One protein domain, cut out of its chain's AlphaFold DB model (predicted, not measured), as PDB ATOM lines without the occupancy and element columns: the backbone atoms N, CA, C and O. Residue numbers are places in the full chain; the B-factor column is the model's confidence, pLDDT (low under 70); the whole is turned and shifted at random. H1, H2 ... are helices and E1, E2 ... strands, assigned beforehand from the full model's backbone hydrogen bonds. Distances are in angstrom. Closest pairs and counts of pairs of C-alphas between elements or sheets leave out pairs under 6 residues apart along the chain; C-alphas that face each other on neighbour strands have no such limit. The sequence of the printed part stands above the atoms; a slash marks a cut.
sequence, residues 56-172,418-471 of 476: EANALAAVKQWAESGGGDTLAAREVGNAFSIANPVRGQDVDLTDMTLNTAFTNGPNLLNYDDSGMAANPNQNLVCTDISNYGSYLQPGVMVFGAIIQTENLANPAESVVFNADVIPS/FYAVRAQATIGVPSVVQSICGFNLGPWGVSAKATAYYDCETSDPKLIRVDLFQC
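AT A GLANCE: This is residues 56 to 172 and 418 to 471 of the 476 residues of an uncharacterized protein of Bremerella volcania (UniProt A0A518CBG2). A six-stranded, strongly twisted and curled sheet has the helix H1 packed over one face, along its two longest strands, E3 and E4, and H2 folds back beside H1 as a helical hairpin and only grazes the sheet. These two strands run side by side to one end of the longest axis, where the short helix H3 lies between them in the chain, while a long stretch with no named element, residues 87 to 144, links H2 back to the sheet. The printed part has 171 residues with three named helices and six named strands, in the order H1, H2, E1, E2, E3, H3, E4, E5, E6; the sheet is mixed, in the order E5, E4, E3, E1, E2, E6. The class is mixed, helices and strands, with 73 residues, under half, in named elements. The whole is compact, with a radius of gyration of the C-alphas of 16.9 A, and spans 55 by 40 by 29 A.

HOW THE PARTS SIT: H1, residues 56 to 68, and H2, residues 75 to 86, form a helical hairpin: they touch, closest at the C-alphas of Asn 58 and Gly 81, 4.2 A apart, and run opposite ways at a shallow tilt of 25 degrees. The sheet consists of E1, residues 145 to 152, E2, residues 164 to 166, E3, residues 418 to 429, E4, residues 444 to 455, E5, residues 460 to 463, and E6, residues 468 to 470. H1 is on one face of this sheet, an arrangement of two layers, helix over sheet. Its height over the sheet is 6.6 A, it lies over E4 and E3, and on the local plane it runs along the strands, at 20 degrees to E3. The closest C-alphas of H1 and E4 are those of Glu 56 and Ala 450, 5.2 A apart. H2 only grazes the sheet, with its residues 77 to 85. E1 and E2 are a hairpin, antiparallel, with N 149 and O 166 at 2.9 A. E1 bends by 51 degrees at residue 148. E3 and E1 are antiparallel, with N 420 and O 148 at 2.9 A. E4 and E3 are antiparallel at 166 degrees, with N 429 and O 444 at 2.8 A and N 454 and O 419 at 2.8 A. H3, residues 432 to 437, is not on the sheet and is apart from H1 and H2. E4 and E5 are a hairpin, antiparallel, with N 462 and O 453 at 2.8 A. E2 and E6 are parallel, with N 470 and O 165 at 2.8 A. The edge strands E5 and E6 are apart, though a tight link joins them. In H1, H2 and H3 every O i to N i+4 pair is within hydrogen-bond range.

IN THESE COORDINATES: H1 begins at C-alpha 56, (32.367, 0.931, -0.025), and is 18.2 A long; H2 is 16.6 A long. E1 measures 20.2 A, E3 34.3 A and E4 36.4 A from first to last C-alpha. H3, between E3 and E4, begins at C-alpha 432, (12.385, 13.815, -9.622). E2, E5 and E6 are shorter, and E6 ends at C-alpha 470, (27.439, -15.599, 9.766).

THE WHOLE: The two C-alphas farthest apart are those of Ala 157 and Gly 438, at 57.6 A. Residues 173 to 417 are not printed, and C-alphas 172 and 418 are 6.2 A apart across this cut. The links from H2 to E1, of 58 residues, and from E1 to E2, of 11, are long. The mean pLDDT of the printed part is 84.9; it is under 70 at residues 100 to 111, 120 to 121, 135 to 143 and 155 to 160.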
ATOM      1  N   GLU A  56      31.016   1.431   0.256       98.06
ATOM      2  CA  GLU A  56      32.367   0.931  -0.025       98.06
ATOM      3  C   GLU A  56      33.429   1.815   0.638       98.06
ATOM      4  O   GLU A  56      34.311   1.301   1.328       98.06
ATOM      5  N   ALA A  57      33.312   3.140   0.499       98.19
ATOM      6  CA  ALA A  57      34.211   4.094   1.147       98.19
ATOM      7  C   ALA A  57      34.150   3.991   2.680       98.19
ATOM      8  O   ALA A  57      35.191   3.980   3.339       98.19
ATOM      9  N   ASN A  58      32.942   3.861   3.242       98.00
ATOM     10  CA  ASN A  58      32.729   3.629   4.669       98.00
ATOM     11  C   ASN A  58      33.429   2.350   5.153       98.00
ATOM     12  O   ASN A  58      34.228   2.414   6.087       98.00
ATOM     13  N   ALA A  59      33.164   1.210   4.505       98.12
ATOM     14  CA  ALA A  59      33.702  -0.086   4.913       98.12
ATOM     15  C   ALA A  59      35.237  -0.118   4.830       98.12
ATOM     16  O   ALA A  59      35.886  -0.585   5.765       98.12
ATOM     17  N   LEU A  60      35.821   0.420   3.750       98.38
ATOM     18  CA  LEU A  60      37.275   0.499   3.563       98.38
ATOM     19  C   LEU A  60      37.951   1.371   4.629       98.38
ATOM     20  O   LEU A  60      38.981   0.983   5.180       98.38
ATOM     21  N   ALA A  61      37.384   2.542   4.931       98.25
ATOM     22  CA  ALA A  61      37.944   3.446   5.931       98.25
ATOM     23  C   ALA A  61      37.820   2.873   7.352       98.25
ATOM     24  O   ALA A  61      38.778   2.926   8.123       98.25
ATOM     25  N   ALA A  62      36.666   2.284   7.678       98.00
ATOM     26  CA  ALA A  62      36.411   1.687   8.983       98.00
ATOM     27  C   ALA A  62      37.337   0.500   9.263       98.00
ATOM     28  O   ALA A  62      37.985   0.462  10.306       98.00
ATOM     29  N   VAL A  63      37.441  -0.450   8.324       97.88
ATOM     30  CA  VAL A  63      38.274  -1.643   8.527       97.88
ATOM     31  C   VAL A  63      39.752  -1.281   8.648       97.88
ATOM     32  O   VAL A  63      40.449  -1.841   9.487       97.88
ATOM     33  N   LYS A  64      40.215  -0.287   7.875       96.81
ATOM     34  CA  LYS A  64      41.583   0.222   7.965       96.81
ATOM     35  C   LYS A  64      41.864   0.849   9.326       96.81
ATOM     36  O   LYS A  64      42.828   0.461   9.975       96.81
ATOM     37  N   GLN A  65      41.005   1.767   9.775       96.56
ATOM     38  CA  GLN A  65      41.162   2.409  11.081       96.56
ATOM     39  C   GLN A  65      41.182   1.379  12.214       96.56
ATOM     40  O   GLN A  65      41.973   1.508  13.147       96.56
ATOM     41  N   TRP A  66      40.315   0.367  12.146       94.25
ATOM     42  CA  TRP A  66      40.231  -0.674  13.166       94.25
ATOM     43  C   TRP A  66      41.479  -1.560  13.200       94.25
ATOM     44  O   TRP A  66      42.072  -1.730  14.267       94.25
ATOM     45  N   ALA A  67      41.915  -2.052  12.037       89.12
ATOM     46  CA  ALA A  67      43.095  -2.899  11.912       89.12
ATOM     47  C   ALA A  67      44.383  -2.164  12.322       89.12
ATOM     48  O   ALA A  67      45.169  -2.691  13.102       89.12
ATOM     49  N   GLU A  68      44.574  -0.914  11.878       86.25
ATOM     50  CA  GLU A  68      45.744  -0.096  12.244       86.25
ATOM     51  C   GLU A  68      45.753   0.301  13.731       86.25
ATOM     52  O   GLU A  68      46.807   0.624  14.280       86.25
ATOM     53  N   SER A  69      44.598   0.242  14.401       80.81
ATOM     54  CA  SER A  69      44.484   0.418  15.857       80.81
ATOM     55  C   SER A  69      44.686  -0.891  16.637       80.81
ATOM     56  O   SER A  69      44.539  -0.898  17.859       80.81
ATOM     57  N   GLY A  70      44.998  -1.997  15.952       75.81
ATOM     58  CA  GLY A  70      45.257  -3.312  16.542       75.81
ATOM     59  C   GLY A  70      44.011  -4.139  16.868       75.81
ATOM     60  O   GLY A  70      44.127  -5.148  17.549       75.81
ATOM     61  N   GLY A  71      42.816  -3.741  16.416       77.38
ATOM     62  CA  GLY A  71      41.620  -4.567  16.614       77.38
ATOM     63  C   GLY A  71      40.889  -4.412  17.944       77.38
ATOM     64  O   GLY A  71      40.038  -5.236  18.260       77.38
ATOM     65  N   GLY A  72      41.198  -3.367  18.717       77.75
ATOM     66  CA  GLY A  72      40.497  -3.038  19.962       77.75
ATOM     67  C   GLY A  72      39.100  -2.437  19.748       77.75
ATOM     68  O   GLY A  72      38.351  -2.839  18.859       77.75
ATOM     69  N   ASP A  73      38.762  -1.436  20.566       85.94
ATOM     70  CA  ASP A  73      37.471  -0.737  20.532       85.94
ATOM     71  C   ASP A  73      37.093  -0.235  19.121       85.94
ATOM     72  O   ASP A  73      37.857   0.464  18.450       85.94
ATOM     73  N   THR A  74      35.884  -0.576  18.674       93.62
ATOM     74  CA  THR A  74      35.381  -0.303  17.319       93.62
ATOM     75  C   THR A  74      34.785   1.096  17.156       93.62
ATOM     76  O   THR A  74      34.521   1.508  16.024       93.62
ATOM     77  N   LEU A  75      34.584   1.859  18.240       93.19
ATOM     78  CA  LEU A  75      33.924   3.170  18.187       93.19
ATOM     79  C   LEU A  75      34.623   4.145  17.225       93.19
ATOM     80  O   LEU A  75      33.988   4.682  16.316       93.19
ATOM     81  N   ALA A  76      35.939   4.318  17.366       92.69
ATOM     82  CA  ALA A  76      36.707   5.232  16.517       92.69
ATOM     83  C   ALA A  76      36.650   4.826  15.032       92.69
ATOM     84  O   ALA A  76      36.520   5.670  14.146       92.69
ATOM     85  N   ALA A  77      36.694   3.522  14.747       96.00
ATOM     86  CA  ALA A  77      36.578   3.001  13.389       96.00
ATOM     87  C   ALA A  77      35.186   3.239  12.783       96.00
ATOM     88  O   ALA A  77      35.079   3.585  11.603       96.00
ATOM     89  N   ARG A  78      34.119   3.113  13.586       96.38
ATOM     90  CA  ARG A  78      32.744   3.443  13.182       96.38
ATOM     91  C   ARG A  78      32.616   4.920  12.815       96.38
ATOM     92  O   ARG A  78      32.101   5.239  11.745       96.38
ATOM     93  N   GLU A  79      33.131   5.815  13.657       95.62
ATOM     94  CA  GLU A  79      33.106   7.265  13.420       95.62
ATOM     95  C   GLU A  79      33.864   7.657  12.145       95.62
ATOM     96  O   GLU A  79      33.338   8.411  11.319       95.62
ATOM     97  N   VAL A  80      35.063   7.097  11.939       97.50
ATOM     98  CA  VAL A  80      35.854   7.315  10.718       97.50
ATOM     99  C   VAL A  80      35.107   6.801   9.487       97.50
ATOM    100  O   VAL A  80      34.964   7.538   8.512       97.50
ATOM    101  N   GLY A  81      34.560   5.582   9.531       97.50
ATOM    102  CA  GLY A  81      33.741   5.050   8.442       97.50
ATOM    103  C   GLY A  81      32.553   5.958   8.111       97.50
ATOM    104  O   GLY A  81      32.307   6.266   6.940       97.50
ATOM    105  N   ASN A  82      31.823   6.432   9.126       96.12
ATOM    106  CA  ASN A  82      30.677   7.319   8.921       96.12
ATOM    107  C   ASN A  82      31.084   8.655   8.283       96.12
ATOM    108  O   ASN A  82      30.408   9.119   7.369       96.12
ATOM    109  N   ALA A  83      32.219   9.236   8.680       97.31
ATOM    110  CA  ALA A  83      32.732  10.458   8.060       97.31
ATOM    111  C   ALA A  83      32.999  10.283   6.552       97.31
ATOM    112  O   ALA A  83      32.684  11.175   5.760       97.31
ATOM    113  N   PHE A  84      33.515   9.121   6.135       98.00
ATOM    114  CA  PHE A  84      33.683   8.797   4.714       98.00
ATOM    115  C   PHE A  84      32.348   8.571   3.994       98.00
ATOM    116  O   PHE A  84      32.229   8.942   2.830       98.00
ATOM    117  N   SER A  85      31.330   8.033   4.670       96.56
ATOM    118  CA  SER A  85      29.972   7.934   4.118       96.56
ATOM    119  C   SER A  85      29.360   9.322   3.873       96.56
ATOM    120  O   SER A  85      28.885   9.619   2.781       96.56
ATOM    121  N   ILE A  86      29.466  10.228   4.849       95.88
ATOM    122  CA  ILE A  86      28.980  11.615   4.738       95.88
ATOM    123  C   ILE A  86      29.667  12.353   3.577       95.88
ATOM    124  O   ILE A  86      29.023  13.106   2.853       95.88
ATOM    125  N   ALA A  87      30.961  12.106   3.353       97.75
ATOM    126  CA  ALA A  87      31.715  12.717   2.260       97.75
ATOM    127  C   ALA A  87      31.311  12.226   0.850       97.75
ATOM    128  O   ALA A  87      31.714  12.845  -0.138       97.75
ATOM    129  N   ASN A  88      30.528  11.144   0.742       97.31
ATOM    130  CA  ASN A  88      30.083  10.541  -0.517       97.31
ATOM    131  C   ASN A  88      28.545  10.609  -0.640       97.31
ATOM    132  O   ASN A  88      27.856   9.604  -0.470       97.31
ATOM    133  N   PRO A  89      27.976  11.794  -0.933       96.44
ATOM    134  CA  PRO A  89      26.535  11.998  -0.905       96.44
ATOM    135  C   PRO A  89      25.810  11.272  -2.043       96.44
ATOM    136  O   PRO A  89      26.299  11.186  -3.171       96.44
ATOM    137  N   VAL A  90      24.568  10.868  -1.777       94.88
ATOM    138  CA  VAL A  90      23.668  10.254  -2.756       94.88
ATOM    139  C   VAL A  90      22.641  11.275  -3.207       94.88
ATOM    140  O   VAL A  90      21.872  11.816  -2.417       94.88
ATOM    141  N   ARG A  91      22.635  11.586  -4.502       94.38
ATOM    142  CA  ARG A  91      21.801  12.627  -5.121       94.38
ATOM    143  C   ARG A  91      21.954  13.991  -4.434       94.38
ATOM    144  O   ARG A  91      21.028  14.801  -4.445       94.38
ATOM    145  N   GLY A  92      23.135  14.247  -3.866       93.56
ATOM    146  CA  GLY A  92      23.453  15.462  -3.113       93.56
ATOM    147  C   GLY A  92      22.938  15.482  -1.671       93.56
ATOM    148  O   GLY A  92      22.994  16.538  -1.049       93.56
ATOM    149  N   GLN A  93      22.418  14.365  -1.155       91.81
ATOM    150  CA  GLN A  93      22.101  14.185   0.261       91.81
ATOM    151  C   GLN A  93      23.214  13.392   0.942       91.81
ATOM    152  O   GLN A  93      23.628  12.349   0.434       91.81
ATOM    153  N   ASP A  94      23.682  13.885   2.082       93.94
ATOM    154  CA  ASP A  94      24.713  13.217   2.870       93.94
ATOM    155  C   ASP A  94      24.195  11.867   3.390       93.94
ATOM    156  O   ASP A  94      23.043  11.749   3.816       93.94
ATOM    157  N   VAL A  95      25.048  10.841   3.363       92.06
ATOM    158  CA  VAL A  95      24.732   9.519   3.919       92.06
ATOM    159  C   VAL A  95      25.285   9.443   5.338       92.06
ATOM    160  O   VAL A  95      26.354   8.875   5.569       92.06
ATOM    161  N   ASP A  96      24.565  10.046   6.282       92.56
ATOM    162  CA  ASP A  96      24.897   9.994   7.707       92.56
ATOM    163  C   ASP A  96      24.228   8.789   8.379       92.56
ATOM    164  O   ASP A  96      23.023   8.772   8.626       92.56
ATOM    165  N   LEU A  97      25.017   7.768   8.707       90.00
ATOM    166  CA  LEU A  97      24.531   6.541   9.343       90.00
ATOM    167  C   LEU A  97      24.142   6.743  10.821       90.00
ATOM    168  O   LEU A  97      23.580   5.831  11.440       90.00
ATOM    169  N   THR A  98      24.420   7.923  11.393       87.44
ATOM    170  CA  THR A  98      23.901   8.329  12.707       87.44
ATOM    171  C   THR A  98      22.492   8.914  12.633       87.44
ATOM    172  O   THR A  98      21.807   8.963  13.657       87.44
ATOM    173  N   ASP A  99      22.027   9.324  11.446       82.44
ATOM    174  CA  ASP A  99      20.710   9.930  11.289       82.44
ATOM    175  C   ASP A  99      19.616   8.908  11.626       82.44
ATOM    176  O   ASP A  99      19.424   7.894  10.953       82.44
ATOM    177  N   MET A 100      18.844   9.209  12.671       67.50
ATOM    178  CA  MET A 100      17.732   8.382  13.133       67.50
ATOM    179  C   MET A 100      16.637   8.195  12.077       67.50
ATOM    180  O   MET A 100      15.844   7.268  12.194       67.50
ATOM    181  N   THR A 101      16.539   9.049  11.058       66.62
ATOM    182  CA  THR A 101      15.582   8.860   9.957       66.62
ATOM    183  C   THR A 101      15.999   7.724   9.026       66.62
ATOM    184  O   THR A 101      15.141   6.992   8.529       66.62
ATOM    185  N   LEU A 102      17.308   7.528   8.861       60.03
ATOM    186  CA  LEU A 102      17.909   6.379   8.187       60.03
ATOM    187  C   LEU A 102      18.051   5.184   9.140       60.03
ATOM    188  O   LEU A 102      18.102   4.037   8.697       60.03
ATOM    189  N   ASN A 103      18.064   5.453  10.449       60.34
ATOM    190  CA  ASN A 103      18.403   4.492  11.483       60.34
ATOM    191  C   ASN A 103      17.455   4.539  12.700       60.34
ATOM    192  O   ASN A 103      17.858   4.729  13.849       60.34
ATOM    193  N   THR A 104      16.155   4.359  12.445       55.97
ATOM    194  CA  THR A 104      15.062   4.549  13.428       55.97
ATOM    195  C   THR A 104      15.107   3.630  14.660       55.97
ATOM    196  O   THR A 104      14.306   3.814  15.576       55.97
ATOM    197  N   ALA A 105      16.013   2.648  14.705       53.72
ATOM    198  CA  ALA A 105      16.172   1.715  15.826       53.72
ATOM    199  C   ALA A 105      16.932   2.325  17.003       53.72
ATOM    200  O   ALA A 105      16.637   2.034  18.160       53.72
ATOM    201  N   PHE A 106      17.917   3.175  16.712       57.66
ATOM    202  CA  PHE A 106      18.898   3.639  17.691       57.66
ATOM    203  C   PHE A 106      18.436   4.987  18.235       57.66
ATOM    204  O   PHE A 106      19.011   6.045  17.998       57.66
ATOM    205  N   THR A 107      17.291   4.951  18.912       45.50
ATOM    206  CA  THR A 107      16.645   6.147  19.445       45.50
ATOM    207  C   THR A 107      17.301   6.551  20.767       45.50
ATOM    208  O   THR A 107      16.960   6.051  21.830       45.50
ATOM    209  N   ASN A 108      18.219   7.520  20.697       47.19
ATOM    210  CA  ASN A 108      18.716   8.309  21.837       47.19
ATOM    211  C   ASN A 108      19.542   7.560  22.905       47.19
ATOM    212  O   ASN A 108      19.371   7.810  24.101       47.19
ATOM    213  N   GLY A 109      20.464   6.691  22.491       57.12
ATOM    214  CA  GLY A 109      21.469   6.088  23.376       57.12
ATOM    215  C   GLY A 109      22.905   6.314  22.882       57.12
ATOM    216  O   GLY A 109      23.083   6.791  21.763       57.12
ATOM    217  N   PRO A 110      23.929   5.943  23.676       56.41
ATOM    218  CA  PRO A 110      25.339   5.941  23.253       56.41
ATOM    219  C   PRO A 110      25.628   5.002  22.061       56.41
ATOM    220  O   PRO A 110      26.698   5.067  21.464       56.41
ATOM    221  N   ASN A 111      24.653   4.182  21.661       66.56
ATOM    222  CA  ASN A 111      24.786   3.094  20.692       66.56
ATOM    223  C   ASN A 111      24.591   3.558  19.236       66.56
ATOM    224  O   ASN A 111      23.860   2.940  18.458       66.56
ATOM    225  N   LEU A 112      25.201   4.684  18.862       83.94
ATOM    226  CA  LEU A 112      25.227   5.137  17.470       83.94
ATOM    227  C   LEU A 112      26.013   4.134  16.609       83.94
ATOM    228  O   LEU A 112      26.886   3.421  17.097       83.94
ATOM    229  N   LEU A 113      25.704   4.066  15.310       89.88
ATOM    230  CA  LEU A 113      26.464   3.260  14.340       89.88
ATOM    231  C   LEU A 113      26.558   1.760  14.670       89.88
ATOM    232  O   LEU A 113      27.537   1.118  14.293       89.88
ATOM    233  N   ASN A 114      25.543   1.188  15.331       90.25
ATOM    234  CA  ASN A 114      25.514  -0.224  15.737       90.25
ATOM    235  C   ASN A 114      26.610  -0.617  16.752       90.25
ATOM    236  O   ASN A 114      27.040  -1.768  16.777       90.25
ATOM    237  N   TYR A 115      27.069   0.339  17.561       91.44
ATOM    238  CA  TYR A 115      28.046   0.121  18.626       91.44
ATOM    239  C   TYR A 115      27.396  -0.412  19.913       91.44
ATOM    240  O   TYR A 115      26.339   0.079  20.316       91.44
ATOM    241  N   ASP A 116      28.036  -1.390  20.552       90.00
ATOM    242  CA  ASP A 116      27.690  -1.925  21.873       90.00
ATOM    243  C   ASP A 116      28.811  -1.634  22.887       90.00
ATOM    244  O   ASP A 116      29.946  -2.088  22.732       90.00
ATOM    245  N   ASP A 117      28.488  -0.875  23.934       87.88
ATOM    246  CA  ASP A 117      29.422  -0.455  24.980       87.88
ATOM    247  C   ASP A 117      29.587  -1.487  26.113       87.88
ATOM    248  O   ASP A 117      30.319  -1.235  27.073       87.88
ATOM    249  N   SER A 118      28.975  -2.674  25.991       82.75
ATOM    250  CA  SER A 118      29.099  -3.785  26.950       82.75
ATOM    251  C   SER A 118      30.536  -4.313  27.127       82.75
ATOM    252  O   SER A 118      30.837  -4.990  28.114       82.75
ATOM    253  N   GLY A 119      31.440  -3.945  26.212       72.12
ATOM    254  CA  GLY A 119      32.859  -4.288  26.221       72.12
ATOM    255  C   GLY A 119      33.179  -5.561  25.431       72.12
ATOM    256  O   GLY A 119      32.347  -6.451  25.267       72.12
ATOM    257  N   MET A 120      34.429  -5.669  24.967       68.81
ATOM    258  CA  MET A 120      34.869  -6.757  24.076       68.81
ATOM    259  C   MET A 120      34.752  -8.162  24.691       68.81
ATOM    260  O   MET A 120      34.662  -9.143  23.968       68.81
ATOM    261  N   ALA A 121      34.725  -8.281  26.022       62.72
ATOM    262  CA  ALA A 121      34.579  -9.578  26.688       62.72
ATOM    263  C   ALA A 121      33.179 -10.198  26.509       62.72
ATOM    264  O   ALA A 121      33.053 -11.418  26.501       62.72
ATOM    265  N   ALA A 122      32.135  -9.370  26.393       71.94
ATOM    266  CA  ALA A 122      30.759  -9.825  26.183       71.94
ATOM    267  C   ALA A 122      30.374  -9.825  24.696       71.94
ATOM    268  O   ALA A 122      29.583 -10.658  24.258       71.94
ATOM    269  N   ASN A 123      30.944  -8.894  23.928       81.00
ATOM    270  CA  ASN A 123      30.679  -8.710  22.511       81.00
ATOM    271  C   ASN A 123      32.002  -8.415  21.791       81.00
ATOM    272  O   ASN A 123      32.414  -7.252  21.738       81.00
ATOM    273  N   PRO A 124      32.683  -9.442  21.251       77.12
ATOM    274  CA  PRO A 124      34.061  -9.326  20.771       77.12
ATOM    275  C   PRO A 124      34.296  -8.209  19.751       77.12
ATOM    276  O   PRO A 124      35.337  -7.557  19.775       77.12
ATOM    277  N   ASN A 125      33.290  -7.929  18.921       89.44
ATOM    278  CA  ASN A 125      33.321  -6.891  17.891       89.44
ATOM    279  C   ASN A 125      32.340  -5.733  18.167       89.44
ATOM    280  O   ASN A 125      32.074  -4.907  17.287       89.44
ATOM    281  N   GLN A 126      31.786  -5.673  19.385       91.62
ATOM    282  CA  GLN A 126      30.899  -4.612  19.877       91.62
ATOM    283  C   GLN A 126      29.750  -4.286  18.905       91.62
ATOM    284  O   GLN A 126      29.423  -3.120  18.665       91.62
ATOM    285  N   ASN A 127      29.168  -5.314  18.284       91.88
ATOM    286  CA  ASN A 127      28.028  -5.172  17.382       91.88
ATOM    287  C   ASN A 127      26.723  -5.233  18.178       91.88
ATOM    288  O   ASN A 127      26.370  -6.303  18.668       91.88
ATOM    289  N   LEU A 128      25.961  -4.139  18.258       88.88
ATOM    290  CA  LEU A 128      24.672  -4.163  18.970       88.88
ATOM    291  C   LEU A 128      23.664  -5.120  18.312       88.88
ATOM    292  O   LEU A 128      22.888  -5.795  18.983       88.88
ATOM    293  N   VAL A 129      23.656  -5.153  16.980       86.81
ATOM    294  CA  VAL A 129      22.780  -5.987  16.157       86.81
ATOM    295  C   VAL A 129      23.594  -6.602  15.019       86.81
ATOM    296  O   VAL A 129      24.269  -5.890  14.273       86.81
ATOM    297  N   CYS A 130      23.479  -7.917  14.828       86.12
ATOM    298  CA  CYS A 130      24.038  -8.617  13.671       86.12
ATOM    299  C   CYS A 130      22.908  -9.157  12.786       86.12
ATOM    300  O   CYS A 130      22.246 -10.139  13.115       86.12
ATOM    301  N   THR A 131      22.651  -8.492  11.660       81.81
ATOM    302  CA  THR A 131      21.586  -8.871  10.714       81.81
ATOM    303  C   THR A 131      22.028  -8.607   9.280       81.81
ATOM    304  O   THR A 131      22.570  -7.538   9.009       81.81
ATOM    305  N   ASP A 132      21.741  -9.513   8.340       78.62
ATOM    306  CA  ASP A 132      21.940  -9.258   6.904       78.62
ATOM    307  C   ASP A 132      20.719  -8.540   6.302       78.62
ATOM    308  O   ASP A 132      19.589  -9.025   6.401       78.62
ATOM    309  N   ILE A 133      20.950  -7.421   5.610       77.75
ATOM    310  CA  ILE A 133      19.911  -6.654   4.899       77.75
ATOM    311  C   ILE A 133      19.130  -7.475   3.845       77.75
ATOM    312  O   ILE A 133      18.023  -7.104   3.469       77.75
ATOM    313  N   SER A 134      19.671  -8.603   3.372       70.31
ATOM    314  CA  SER A 134      19.052  -9.460   2.344       70.31
ATOM    315  C   SER A 134      17.891 -10.339   2.823       70.31
ATOM    316  O   SER A 134      17.126 -10.819   1.989       70.31
ATOM    317  N   ASN A 135      17.712 -10.523   4.134       65.69
ATOM    318  CA  ASN A 135      16.681 -11.411   4.689       65.69
ATOM    319  C   ASN A 135      15.356 -10.706   5.057       65.69
ATOM    320  O   ASN A 135      14.497 -11.326   5.685       65.69
ATOM    321  N   TYR A 136      15.137  -9.442   4.662       62.00
ATOM    322  CA  TYR A 136      14.001  -8.651   5.159       62.00
ATOM    323  C   TYR A 136      12.973  -8.236   4.092       62.00
ATOM    324  O   TYR A 136      13.287  -7.601   3.089       62.00
ATOM    325  N   GLY A 137      11.700  -8.558   4.365       52.97
ATOM    326  CA  GLY A 137      10.518  -8.148   3.588       52.97
ATOM    327  C   GLY A 137       9.845  -6.852   4.071       52.97
ATOM    328  O   GLY A 137       8.775  -6.492   3.582       52.97
ATOM    329  N   SER A 138      10.439  -6.150   5.033       51.72
ATOM    330  CA  SER A 138       9.946  -4.884   5.589       51.72
ATOM    331  C   SER A 138      11.134  -3.969   5.876       51.72
ATOM    332  O   SER A 138      12.188  -4.485   6.225       51.72
ATOM    333  N   TYR A 139      10.952  -2.650   5.751       51.03
ATOM    334  CA  TYR A 139      11.908  -1.549   5.995       51.03
ATOM    335  C   TYR A 139      12.486  -1.483   7.436       51.03
ATOM    336  O   TYR A 139      12.506  -0.426   8.060       51.03
ATOM    337  N   LEU A 140      12.903  -2.614   7.999       48.31
ATOM    338  CA  LEU A 140      13.451  -2.775   9.342       48.31
ATOM    339  C   LEU A 140      14.890  -3.307   9.267       48.31
ATOM    340  O   LEU A 140      15.280  -3.920   8.278       48.31
ATOM    341  N   GLN A 141      15.634  -3.246  10.367       61.22
ATOM    342  CA  GLN A 141      16.653  -2.230  10.641       61.22
ATOM    343  C   GLN A 141      18.009  -2.960  10.578       61.22
ATOM    344  O   GLN A 141      18.333  -3.682  11.519       61.22
ATOM    345  N   PRO A 142      18.757  -2.887   9.466       61.53
ATOM    346  CA  PRO A 142      20.038  -3.573   9.363       61.53
ATOM    347  C   PRO A 142      21.069  -2.873  10.259       61.53
ATOM    348  O   PRO A 142      21.150  -1.646  10.239       61.53
ATOM    349  N   GLY A 143      21.867  -3.623  11.029       65.06
ATOM    350  CA  GLY A 143      23.029  -3.057  11.723       65.06
ATOM    351  C   GLY A 143      23.903  -2.302  10.717       65.06
ATOM    352  O   GLY A 143      24.453  -2.930   9.814       65.06
ATOM    353  N   VAL A 144      23.953  -0.967  10.810       87.44
ATOM    354  CA  VAL A 144      24.514  -0.101   9.750       87.44
ATOM    355  C   VAL A 144      25.991  -0.378   9.471       87.44
ATOM    356  O   VAL A 144      26.447  -0.261   8.334       87.44
ATOM    357  N   MET A 145      26.717  -0.806  10.506       92.94
ATOM    358  CA  MET A 145      28.090  -1.286  10.431       92.94
ATOM    359  C   MET A 145      28.224  -2.549  11.286       92.94
ATOM    360  O   MET A 145      27.898  -2.532  12.477       92.94
ATOM    361  N   VAL A 146      28.688  -3.642  10.689       94.62
ATOM    362  CA  VAL A 146      28.950  -4.914  11.373       94.62
ATOM    363  C   VAL A 146      30.433  -5.232  11.249       94.62
ATOM    364  O   VAL A 146      30.957  -5.306  10.138       94.62
ATOM    365  N   PHE A 147      31.091  -5.388  12.390       95.50
ATOM    366  CA  PHE A 147      32.512  -5.690  12.524       95.50
ATOM    367  C   PHE A 147      32.692  -7.194  12.730       95.50
ATOM    368  O   PHE A 147      31.826  -7.839  13.315       95.50
ATOM    369  N   GLY A 148      33.770  -7.767  12.219       94.62
ATOM    370  CA  GLY A 148      34.011  -9.202  12.301       94.62
ATOM    371  C   GLY A 148      35.305  -9.607  11.622       94.62
ATOM    372  O   GLY A 148      36.187  -8.777  11.390       94.62
ATOM    373  N   ALA A 149      35.380 -10.878  11.250       92.25
ATOM    374  CA  ALA A 149      36.508 -11.449  10.537       92.25
ATOM    375  C   ALA A 149      36.091 -12.135   9.231       92.25
ATOM    376  O   ALA A 149      35.007 -12.720   9.131       92.25
ATOM    377  N   ILE A 150      36.986 -12.119   8.239       92.62
ATOM    378  CA  ILE A 150      36.958 -13.106   7.156       92.62
ATOM    379  C   ILE A 150      37.694 -14.350   7.648       92.62
ATOM    380  O   ILE A 150      38.907 -14.323   7.832       92.62
ATOM    381  N   ILE A 151      36.949 -15.434   7.865       85.56
ATOM    382  CA  ILE A 151      37.497 -16.704   8.374       85.56
ATOM    383  C   ILE A 151      37.863 -17.683   7.256       85.56
ATOM    384  O   ILE A 151      38.581 -18.650   7.482       85.56
ATOM    385  N   GLN A 152      37.365 -17.429   6.046       82.31
ATOM    386  CA  GLN A 152      37.686 -18.194   4.850       82.31
ATOM    387  C   GLN A 152      37.703 -17.249   3.650       82.31
ATOM    388  O   GLN A 152      36.707 -16.581   3.360       82.31
ATOM    389  N   THR A 153      38.840 -17.186   2.962       75.56
ATOM    390  CA  THR A 153      38.984 -16.522   1.660       75.56
ATOM    391  C   THR A 153      38.859 -17.549   0.540       75.56
ATOM    392  O   THR A 153      39.124 -18.727   0.764       75.56
ATOM    393  N   GLU A 154      38.499 -17.119  -0.673       71.38
ATOM    394  CA  GLU A 154      38.454 -18.020  -1.831       71.38
ATOM    395  C   GLU A 154      39.799 -18.742  -1.993       71.38
ATOM    396  O   GLU A 154      40.834 -18.125  -2.270       71.38
ATOM    397  N   ASN A 155      39.794 -20.062  -1.829       68.12
ATOM    398  CA  ASN A 155      40.960 -20.867  -2.127       68.12
ATOM    399  C   ASN A 155      41.085 -20.983  -3.648       68.12
ATOM    400  O   ASN A 155      40.286 -21.653  -4.302       68.12
ATOM    401  N   LEU A 156      42.110 -20.361  -4.235       64.44
ATOM    402  CA  LEU A 156      42.346 -20.429  -5.682       64.44
ATOM    403  C   LEU A 156      42.537 -21.870  -6.189       64.44
ATOM    404  O   LEU A 156      42.288 -22.142  -7.364       64.44
ATOM    405  N   ALA A 157      42.957 -22.797  -5.321       68.75
ATOM    406  CA  ALA A 157      43.066 -24.217  -5.648       68.75
ATOM    407  C   ALA A 157      41.712 -24.948  -5.600       68.75
ATOM    408  O   ALA A 157      41.552 -25.982  -6.252       68.75
ATOM    409  N   ASN A 158      40.735 -24.411  -4.866       66.06
ATOM    410  CA  ASN A 158      39.396 -24.964  -4.721       66.06
ATOM    411  C   ASN A 158      38.330 -23.847  -4.769       66.06
ATOM    412  O   ASN A 158      37.802 -23.445  -3.733       66.06
ATOM    413  N   PRO A 159      37.958 -23.363  -5.968       62.88
ATOM    414  CA  PRO A 159      37.033 -22.236  -6.142       62.88
ATOM    415  C   PRO A 159      35.584 -22.534  -5.710       62.88
ATOM    416  O   PRO A 159      34.694 -21.717  -5.935       62.88
ATOM    417  N   ALA A 160      35.317 -23.716  -5.148       56.56
ATOM    418  CA  ALA A 160      34.050 -24.041  -4.500       56.56
ATOM    419  C   ALA A 160      33.987 -23.560  -3.039       56.56
ATOM    420  O   ALA A 160      32.923 -23.647  -2.426       56.56
ATOM    421  N   GLU A 161      35.101 -23.089  -2.473       70.75
ATOM    422  CA  GLU A 161      35.140 -22.537  -1.122       70.75
ATOM    423  C   GLU A 161      34.510 -21.142  -1.083       70.75
ATOM    424  O   GLU A 161      34.912 -20.237  -1.808       70.75
ATOM    425  N   SER A 162      33.482 -20.997  -0.247       83.56
ATOM    426  CA  SER A 162      32.735 -19.757  -0.051       83.56
ATOM    427  C   SER A 162      33.526 -18.759   0.788       83.56
ATOM    428  O   SER A 162      34.101 -19.149   1.803       83.56
ATOM    429  N   VAL A 163      33.465 -17.470   0.450       90.31
ATOM    430  CA  VAL A 163      33.949 -16.421   1.360       90.31
ATOM    431  C   VAL A 163      32.998 -16.310   2.545       90.31
ATOM    432  O   VAL A 163      31.815 -15.985   2.370       90.31
ATOM    433  N   VAL A 164      33.521 -16.533   3.751       91.69
ATOM    434  CA  VAL A 164      32.742 -16.489   4.994       91.69
ATOM    435  C   VAL A 164      33.145 -15.280   5.832       91.69
ATOM    436  O   VAL A 164      34.298 -15.145   6.239       91.69
ATOM    437  N   PHE A 165      32.169 -14.416   6.108       93.81
ATOM    438  CA  PHE A 165      32.269 -13.363   7.116       93.81
ATOM    439  C   PHE A 165      31.622 -13.864   8.402       93.81
ATOM    440  O   PHE A 165      30.469 -14.301   8.355       93.81
ATOM    441  N   ASN A 166      32.316 -13.746   9.528       91.31
ATOM    442  CA  ASN A 166      31.785 -14.086  10.843       91.31
ATOM    443  C   ASN A 166      31.904 -12.878  11.784       91.31
ATOM    444  O   ASN A 166      32.997 -12.350  11.991       91.31
ATOM    445  N   ALA A 167      30.768 -12.419  12.312       92.44
ATOM    446  CA  ALA A 167      30.689 -11.231  13.161       92.44
ATOM    447  C   ALA A 167      31.136 -11.455  14.614       92.44
ATOM    448  O   ALA A 167      31.306 -10.476  15.341       92.44
ATOM    449  N   ASP A 168      31.326 -12.706  15.034       86.81
ATOM    450  CA  ASP A 168      31.631 -13.087  16.421       86.81
ATOM    451  C   ASP A 168      33.095 -13.479  16.614       86.81
ATOM    452  O   ASP A 168      33.584 -13.578  17.737       86.81
ATOM    453  N   VAL A 169      33.812 -13.673  15.508       83.75
ATOM    454  CA  VAL A 169      35.242 -13.967  15.519       83.75
ATOM    455  C   VAL A 169      36.024 -12.663  15.626       83.75
ATOM    456  O   VAL A 169      35.799 -11.728  14.853       83.75
ATOM    457  N   ILE A 170      36.949 -12.609  16.587       81.19
ATOM    458  CA  ILE A 170      37.900 -11.505  16.730       81.19
ATOM    459  C   ILE A 170      38.939 -11.633  15.612       81.19
ATOM    460  O   ILE A 170      39.630 -12.652  15.541       81.19
ATOM    461  N   PRO A 171      39.068 -10.636  14.728       86.62
ATOM    462  CA  PRO A 171      40.132 -10.635  13.738       86.62
ATOM    463  C   PRO A 171      41.508 -10.382  14.358       86.62
ATOM    464  O   PRO A 171      41.633  -9.720  15.386       86.62
ATOM    465  N   SER A 172      42.563 -10.854  13.696       78.12
ATOM    466  CA  SER A 172      43.933 -10.475  14.037       78.12
ATOM    467  C   SER A 172      44.809 -10.394  12.787       78.12
ATOM    468  O   SER A 172      44.684 -11.196  11.861       78.12
ATOM    469  N   PHE A 418      41.181 -12.047   8.913       90.62
ATOM    470  CA  PHE A 418      41.342 -10.701   8.399       90.62
ATOM    471  C   PHE A 418      40.245  -9.817   8.976       90.62
ATOM    472  O   PHE A 418      39.065 -10.175   8.894       90.62
ATOM    473  N   TYR A 419      40.625  -8.659   9.518       93.50
ATOM    474  CA  TYR A 419      39.670  -7.637   9.943       93.50
ATOM    475  C   TYR A 419      38.671  -7.399   8.835       93.50
ATOM    476  O   TYR A 419      39.075  -7.190   7.695       93.50
ATOM    477  N   ALA A 420      37.386  -7.425   9.160       96.56
ATOM    478  CA  ALA A 420      36.333  -7.263   8.185       96.56
ATOM    479  C   ALA A 420      35.253  -6.328   8.713       96.56
ATOM    480  O   ALA A 420      34.816  -6.421   9.859       96.56
ATOM    481  N   VAL A 421      34.780  -5.439   7.846       97.31
ATOM    482  CA  VAL A 421      33.647  -4.564   8.140       97.31
ATOM    483  C   VAL A 421      32.645  -4.669   7.005       97.31
ATOM    484  O   VAL A 421      32.979  -4.489   5.830       97.31
ATOM    485  N   ARG A 422      31.388  -4.937   7.358       96.38
ATOM    486  CA  ARG A 422      30.246  -4.788   6.459       96.38
ATOM    487  C   ARG A 422      29.509  -3.495   6.780       96.38
ATOM    488  O   ARG A 422      28.996  -3.331   7.882       96.38
ATOM    489  N   ALA A 423      29.385  -2.632   5.781       95.25
ATOM    490  CA  ALA A 423      28.532  -1.453   5.821       95.25
ATOM    491  C   ALA A 423      27.239  -1.726   5.044       95.25
ATOM    492  O   ALA A 423      27.270  -2.312   3.958       95.25
ATOM    493  N   GLN A 424      26.094  -1.319   5.585       92.69
ATOM    494  CA  GLN A 424      24.793  -1.516   4.945       92.69
ATOM    495  C   GLN A 424      23.806  -0.422   5.350       92.69
ATOM    496  O   GLN A 424      23.747  -0.022   6.507       92.69
ATOM    497  N   ALA A 425      23.012   0.061   4.397       89.88
ATOM    498  CA  ALA A 425      22.048   1.129   4.649       89.88
ATOM    499  C   ALA A 425      20.875   1.074   3.670       89.88
ATOM    500  O   ALA A 425      20.972   0.501   2.582       89.88
ATOM    501  N   THR A 426      19.765   1.703   4.064       87.25
ATOM    502  CA  THR A 426      18.631   2.001   3.185       87.25
ATOM    503  C   THR A 426      18.325   3.487   3.266       87.25
ATOM    504  O   THR A 426      18.068   3.989   4.355       87.25
ATOM    505  N   ILE A 427      18.317   4.177   2.127       87.75
ATOM    506  CA  ILE A 427      18.012   5.610   2.054       87.75
ATOM    507  C   ILE A 427      16.732   5.865   1.255       87.75
ATOM    508  O   ILE A 427      16.376   5.107   0.349       87.75
ATOM    509  N   GLY A 428      16.045   6.958   1.583       88.06
ATOM    510  CA  GLY A 428      14.916   7.457   0.808       88.06
ATOM    511  C   GLY A 428      15.391   8.343  -0.340       88.06
ATOM    512  O   GLY A 428      16.031   9.360  -0.110       88.06
ATOM    513  N   VAL A 429      15.037   7.999  -1.575       90.62
ATOM    514  CA  VAL A 429      15.358   8.790  -2.766       90.62
ATOM    515  C   VAL A 429      14.167   9.686  -3.120       90.62
ATOM    516  O   VAL A 429      13.071   9.169  -3.384       90.62
ATOM    517  N   PRO A 430      14.345  11.021  -3.156       90.62
ATOM    518  CA  PRO A 430      13.300  11.939  -3.592       90.62
ATOM    519  C   PRO A 430      12.888  11.690  -5.049       90.62
ATOM    520  O   PRO A 430      13.732  11.451  -5.918       90.62
ATOM    521  N   SER A 431      11.588  11.797  -5.334       92.44
ATOM    522  CA  SER A 431      11.067  11.696  -6.701       92.44
ATOM    523  C   SER A 431      11.439  12.942  -7.511       92.44
ATOM    524  O   SER A 431      11.108  14.072  -7.147       92.44
ATOM    525  N   VAL A 432      12.079  12.739  -8.663       92.81
ATOM    526  CA  VAL A 432      12.385  13.815  -9.622       92.81
ATOM    527  C   VAL A 432      11.091  14.355 -10.232       92.81
ATOM    528  O   VAL A 432      10.951  15.557 -10.460       92.81
ATOM    529  N   VAL A 433      10.104  13.488 -10.443       92.06
ATOM    530  CA  VAL A 433       8.791  13.828 -11.001       92.06
ATOM    531  C   VAL A 433       8.003  14.743 -10.072       92.06
ATOM    532  O   VAL A 433       7.254  15.589 -10.562       92.06
ATOM    533  N   GLN A 434       8.217  14.667  -8.757       92.81
ATOM    534  CA  GLN A 434       7.637  15.634  -7.827       92.81
ATOM    535  C   GLN A 434       8.093  17.062  -8.156       92.81
ATOM    536  O   GLN A 434       7.268  17.975  -8.156       92.81
ATOM    537  N   SER A 435       9.366  17.257  -8.515       89.00
ATOM    538  CA  SER A 435       9.895  18.574  -8.900       89.00
ATOM    539  C   SER A 435       9.413  19.053 -10.278       89.00
ATOM    540  O   SER A 435       9.156  20.242 -10.455       89.00
ATOM    541  N   ILE A 436       9.256  18.142 -11.247       90.25
ATOM    542  CA  ILE A 436       8.910  18.493 -12.637       90.25
ATOM    543  C   ILE A 436       7.393  18.631 -12.818       90.25
ATOM    544  O   ILE A 436       6.920  19.531 -13.511       90.25
ATOM    545  N   CYS A 437       6.623  17.717 -12.230       89.56
ATOM    546  CA  CYS A 437       5.189  17.565 -12.472       89.56
ATOM    547  C   CYS A 437       4.317  17.783 -11.225       89.56
ATOM    548  O   CYS A 437       3.097  17.810 -11.358       89.56
ATOM    549  N   GLY A 438       4.898  17.919 -10.027       90.50
ATOM    550  CA  GLY A 438       4.144  18.114  -8.781       90.50
ATOM    551  C   GLY A 438       3.455  16.858  -8.236       90.50
ATOM    552  O   GLY A 438       2.741  16.943  -7.238       90.50
ATOM    553  N   PHE A 439       3.650  15.693  -8.863       87.31
ATOM    554  CA  PHE A 439       3.097  14.422  -8.392       87.31
ATOM    555  C   PHE A 439       4.094  13.712  -7.487       87.31
ATOM    556  O   PHE A 439       5.244  13.510  -7.869       87.31
ATOM    557  N   ASN A 440       3.642  13.298  -6.306       88.75
ATOM    558  CA  ASN A 440       4.479  12.533  -5.401       88.75
ATOM    559  C   ASN A 440       4.403  11.039  -5.750       88.75
ATOM    560  O   ASN A 440       3.413  10.381  -5.437       88.75
ATOM    561  N   LEU A 441       5.427  10.532  -6.439       87.50
ATOM    562  CA  LEU A 441       5.589   9.102  -6.720       87.50
ATOM    563  C   LEU A 441       6.479   8.397  -5.683       87.50
ATOM    564  O   LEU A 441       6.620   7.183  -5.759       87.50
ATOM    565  N   GLY A 442       7.053   9.134  -4.725       81.69
ATOM    566  CA  GLY A 442       8.006   8.625  -3.737       81.69
ATOM    567  C   GLY A 442       7.664   9.015  -2.288       81.69
ATOM    568  O   GLY A 442       6.546   9.456  -2.004       81.69
ATOM    569  N   PRO A 443       8.617   8.863  -1.351       82.75
ATOM    570  CA  PRO A 443      10.013   8.461  -1.566       82.75
ATOM    571  C   PRO A 443      10.171   6.974  -1.916       82.75
ATOM    572  O   PRO A 443       9.378   6.137  -1.489       82.75
ATOM    573  N   TRP A 444      11.217   6.652  -2.678       88.12
ATOM    574  CA  TRP A 444      11.614   5.271  -2.969       88.12
ATOM    575  C   TRP A 444      12.727   4.837  -2.018       88.12
ATOM    576  O   TRP A 444      13.665   5.596  -1.809       88.12
ATOM    577  N   GLY A 445      12.650   3.629  -1.461       87.31
ATOM    578  CA  GLY A 445      13.751   3.066  -0.678       87.31
ATOM    579  C   GLY A 445      14.803   2.435  -1.582       87.31
ATOM    580  O   GLY A 445      14.465   1.613  -2.435       87.31
ATOM    581  N   VAL A 446      16.066   2.796  -1.386       90.06
ATOM    582  CA  VAL A 446      17.209   2.148  -2.033       90.06
ATOM    583  C   VAL A 446      18.122   1.584  -0.964       90.06
ATOM    584  O   VAL A 446      18.537   2.310  -0.065       90.06
ATOM    585  N   SER A 447      18.426   0.293  -1.073       90.38
ATOM    586  CA  SER A 447      19.265  -0.441  -0.130       90.38
ATOM    587  C   SER A 447      20.537  -0.916  -0.813       90.38
ATOM    588  O   SER A 447      20.492  -1.371  -1.959       90.38
ATOM    589  N   ALA A 448      21.655  -0.858  -0.099       93.12
ATOM    590  CA  ALA A 448      22.929  -1.391  -0.558       93.12
ATOM    591  C   ALA A 448      23.738  -1.962   0.614       93.12
ATOM    592  O   ALA A 448      23.450  -1.688   1.782       93.12
ATOM    593  N   LYS A 449      24.743  -2.778   0.282       94.12
ATOM    594  CA  LYS A 449      25.723  -3.305   1.230       94.12
ATOM    595  C   LYS A 449      27.090  -3.428   0.573       94.12
ATOM    596  O   LYS A 449      27.170  -3.812  -0.591       94.12
ATOM    597  N   ALA A 450      28.132  -3.167   1.343       96.75
ATOM    598  CA  ALA A 450      29.519  -3.368   0.956       96.75
ATOM    599  C   ALA A 450      30.246  -4.121   2.071       96.75
ATOM    600  O   ALA A 450      29.880  -4.032   3.245       96.75
ATOM    601  N   THR A 451      31.255  -4.906   1.717       97.25
ATOM    602  CA  THR A 451      32.112  -5.567   2.701       97.25
ATOM    603  C   THR A 451      33.557  -5.365   2.298       97.25
ATOM    604  O   THR A 451      33.919  -5.550   1.136       97.25
ATOM    605  N   ALA A 452      34.358  -4.934   3.261       97.75
ATOM    606  CA  ALA A 452      35.786  -4.758   3.110       97.75
ATOM    607  C   ALA A 452      36.504  -5.610   4.149       97.75
ATOM    608  O   ALA A 452      35.988  -5.794   5.252       97.75
ATOM    609  N   TYR A 453      37.687  -6.097   3.799       96.50
ATOM    610  CA  TYR A 453      38.619  -6.690   4.744       96.50
ATOM    611  C   TYR A 453      39.969  -5.980   4.684       96.50
ATOM    612  O   TYR A 453      40.272  -5.313   3.696       96.50
ATOM    613  N   TYR A 454      40.769  -6.099   5.734       95.12
ATOM    614  CA  TYR A 454      42.133  -5.588   5.773       95.12
ATOM    615  C   TYR A 454      43.114  -6.723   5.495       95.12
ATOM    616  O   TYR A 454      43.160  -7.700   6.241       95.12
ATOM    617  N   ASP A 455      43.885  -6.602   4.418       90.88
ATOM    618  CA  ASP A 455      44.949  -7.548   4.111       90.88
ATOM    619  C   ASP A 455      46.196  -7.187   4.918       90.88
ATOM    620  O   ASP A 455      46.886  -6.206   4.639       90.88
ATOM    621  N   CYS A 456      46.472  -8.003   5.927       83.38
ATOM    622  CA  CYS A 456      47.551  -7.790   6.877       83.38
ATOM    623  C   CYS A 456      48.950  -7.873   6.245       83.38
ATOM    624  O   CYS A 456      49.875  -7.249   6.758       83.38
ATOM    625  N   GLU A 457      49.119  -8.579   5.121       82.25
ATOM    626  CA  GLU A 457      50.414  -8.664   4.433       82.25
ATOM    627  C   GLU A 457      50.735  -7.371   3.682       82.25
ATOM    628  O   GLU A 457      51.870  -6.891   3.692       82.25
ATOM    629  N   THR A 458      49.727  -6.797   3.022       88.19
ATOM    630  CA  THR A 458      49.888  -5.574   2.220       88.19
ATOM    631  C   THR A 458      49.581  -4.297   2.997       88.19
ATOM    632  O   THR A 458      49.905  -3.212   2.523       88.19
ATOM    633  N   SER A 459      49.012  -4.419   4.200       90.00
ATOM    634  CA  SER A 459      48.509  -3.303   5.012       90.00
ATOM    635  C   SER A 459      47.448  -2.452   4.293       90.00
ATOM    636  O   SER A 459      47.272  -1.267   4.595       90.00
ATOM    637  N   ASP A 460      46.727  -3.056   3.344       95.69
ATOM    638  CA  ASP A 460      45.753  -2.376   2.494       95.69
ATOM    639  C   ASP A 460      44.339  -2.960   2.675       95.69
ATOM    640  O   ASP A 460      44.147  -4.180   2.614       95.69
ATOM    641  N   PRO A 461      43.305  -2.111   2.848       97.19
ATOM    642  CA  PRO A 461      41.924  -2.565   2.852       97.19
ATOM    643  C   PRO A 461      41.460  -2.906   1.428       97.19
ATOM    644  O   PRO A 461      41.738  -2.183   0.467       97.19
ATOM    645  N   LYS A 462      40.707  -3.996   1.282       96.75
ATOM    646  CA  LYS A 462      40.201  -4.512   0.007       96.75
ATOM    647  C   LYS A 462      38.709  -4.799   0.103       96.75
ATOM    648  O   LYS A 462      38.224  -5.307   1.110       96.75
ATOM    649  N   LEU A 463      37.976  -4.505  -0.967       97.19
ATOM    650  CA  LEU A 463      36.581  -4.921  -1.092       97.19
ATOM    651  C   LEU A 463      36.516  -6.424  -1.365       97.19
ATOM    652  O   LEU A 463      37.294  -6.950  -2.162       97.19
ATOM    653  N   ILE A 464      35.565  -7.102  -0.730       95.69
ATOM    654  CA  ILE A 464      35.335  -8.531  -0.919       95.69
ATOM    655  C   ILE A 464      33.845  -8.828  -1.006       95.69
ATOM    656  O   ILE A 464      33.010  -8.223  -0.328       95.69
ATOM    657  N   ARG A 465      33.503  -9.789  -1.859       94.00
ATOM    658  CA  ARG A 465      32.154 -10.330  -1.919       94.00
ATOM    659  C   ARG A 465      32.050 -11.483  -0.929       94.00
ATOM    660  O   ARG A 465      32.754 -12.469  -1.062       94.00
ATOM    661  N   VAL A 466      31.154 -11.343   0.039       91.56
ATOM    662  CA  VAL A 466      30.850 -12.393   1.018       91.56
ATOM    663  C   VAL A 466      29.735 -13.286   0.483       91.56
ATOM    664  O   VAL A 466      28.666 -12.774   0.130       91.56
ATOM    665  N   ASP A 467      29.968 -14.597   0.476       90.62
ATOM    666  CA  ASP A 467      28.973 -15.602   0.089       90.62
ATOM    667  C   ASP A 467      28.113 -16.022   1.280       90.62
ATOM    668  O   ASP A 467      26.887 -16.091   1.171       90.62
ATOM    669  N   LEU A 468      28.755 -16.251   2.429       89.94
ATOM    670  CA  LEU A 468      28.100 -16.620   3.676       89.94
ATOM    671  C   LEU A 468      28.367 -15.558   4.741       89.94
ATOM    672  O   LEU A 468      29.504 -15.315   5.138       89.94
ATOM    673  N   PHE A 469      27.295 -14.929   5.212       90.88
ATOM    674  CA  PHE A 469      27.341 -13.981   6.316       90.88
ATOM    675  C   PHE A 469      26.823 -14.665   7.576       90.88
ATOM    676  O   PHE A 469      25.623 -14.924   7.692       90.88
ATOM    677  N   GLN A 470      27.738 -14.990   8.482       91.31
ATOM    678  CA  GLN A 470      27.439 -15.599   9.766       91.31
ATOM    679  C   GLN A 470      27.301 -14.515  10.831       91.31
ATOM    680  O   GLN A 470      28.180 -13.673  11.020       91.31
ATOM    681  N   CYS A 471      26.161 -14.573  11.502       84.62
ATOM    682  CA  CYS A 471      25.886 -13.903  12.757       84.62
ATOM    683  C   CYS A 471      25.502 -15.028  13.703       84.62
ATOM    684  O   CYS A 471      24.329 -15.420  13.706       84.62
TER     685      CYS A 471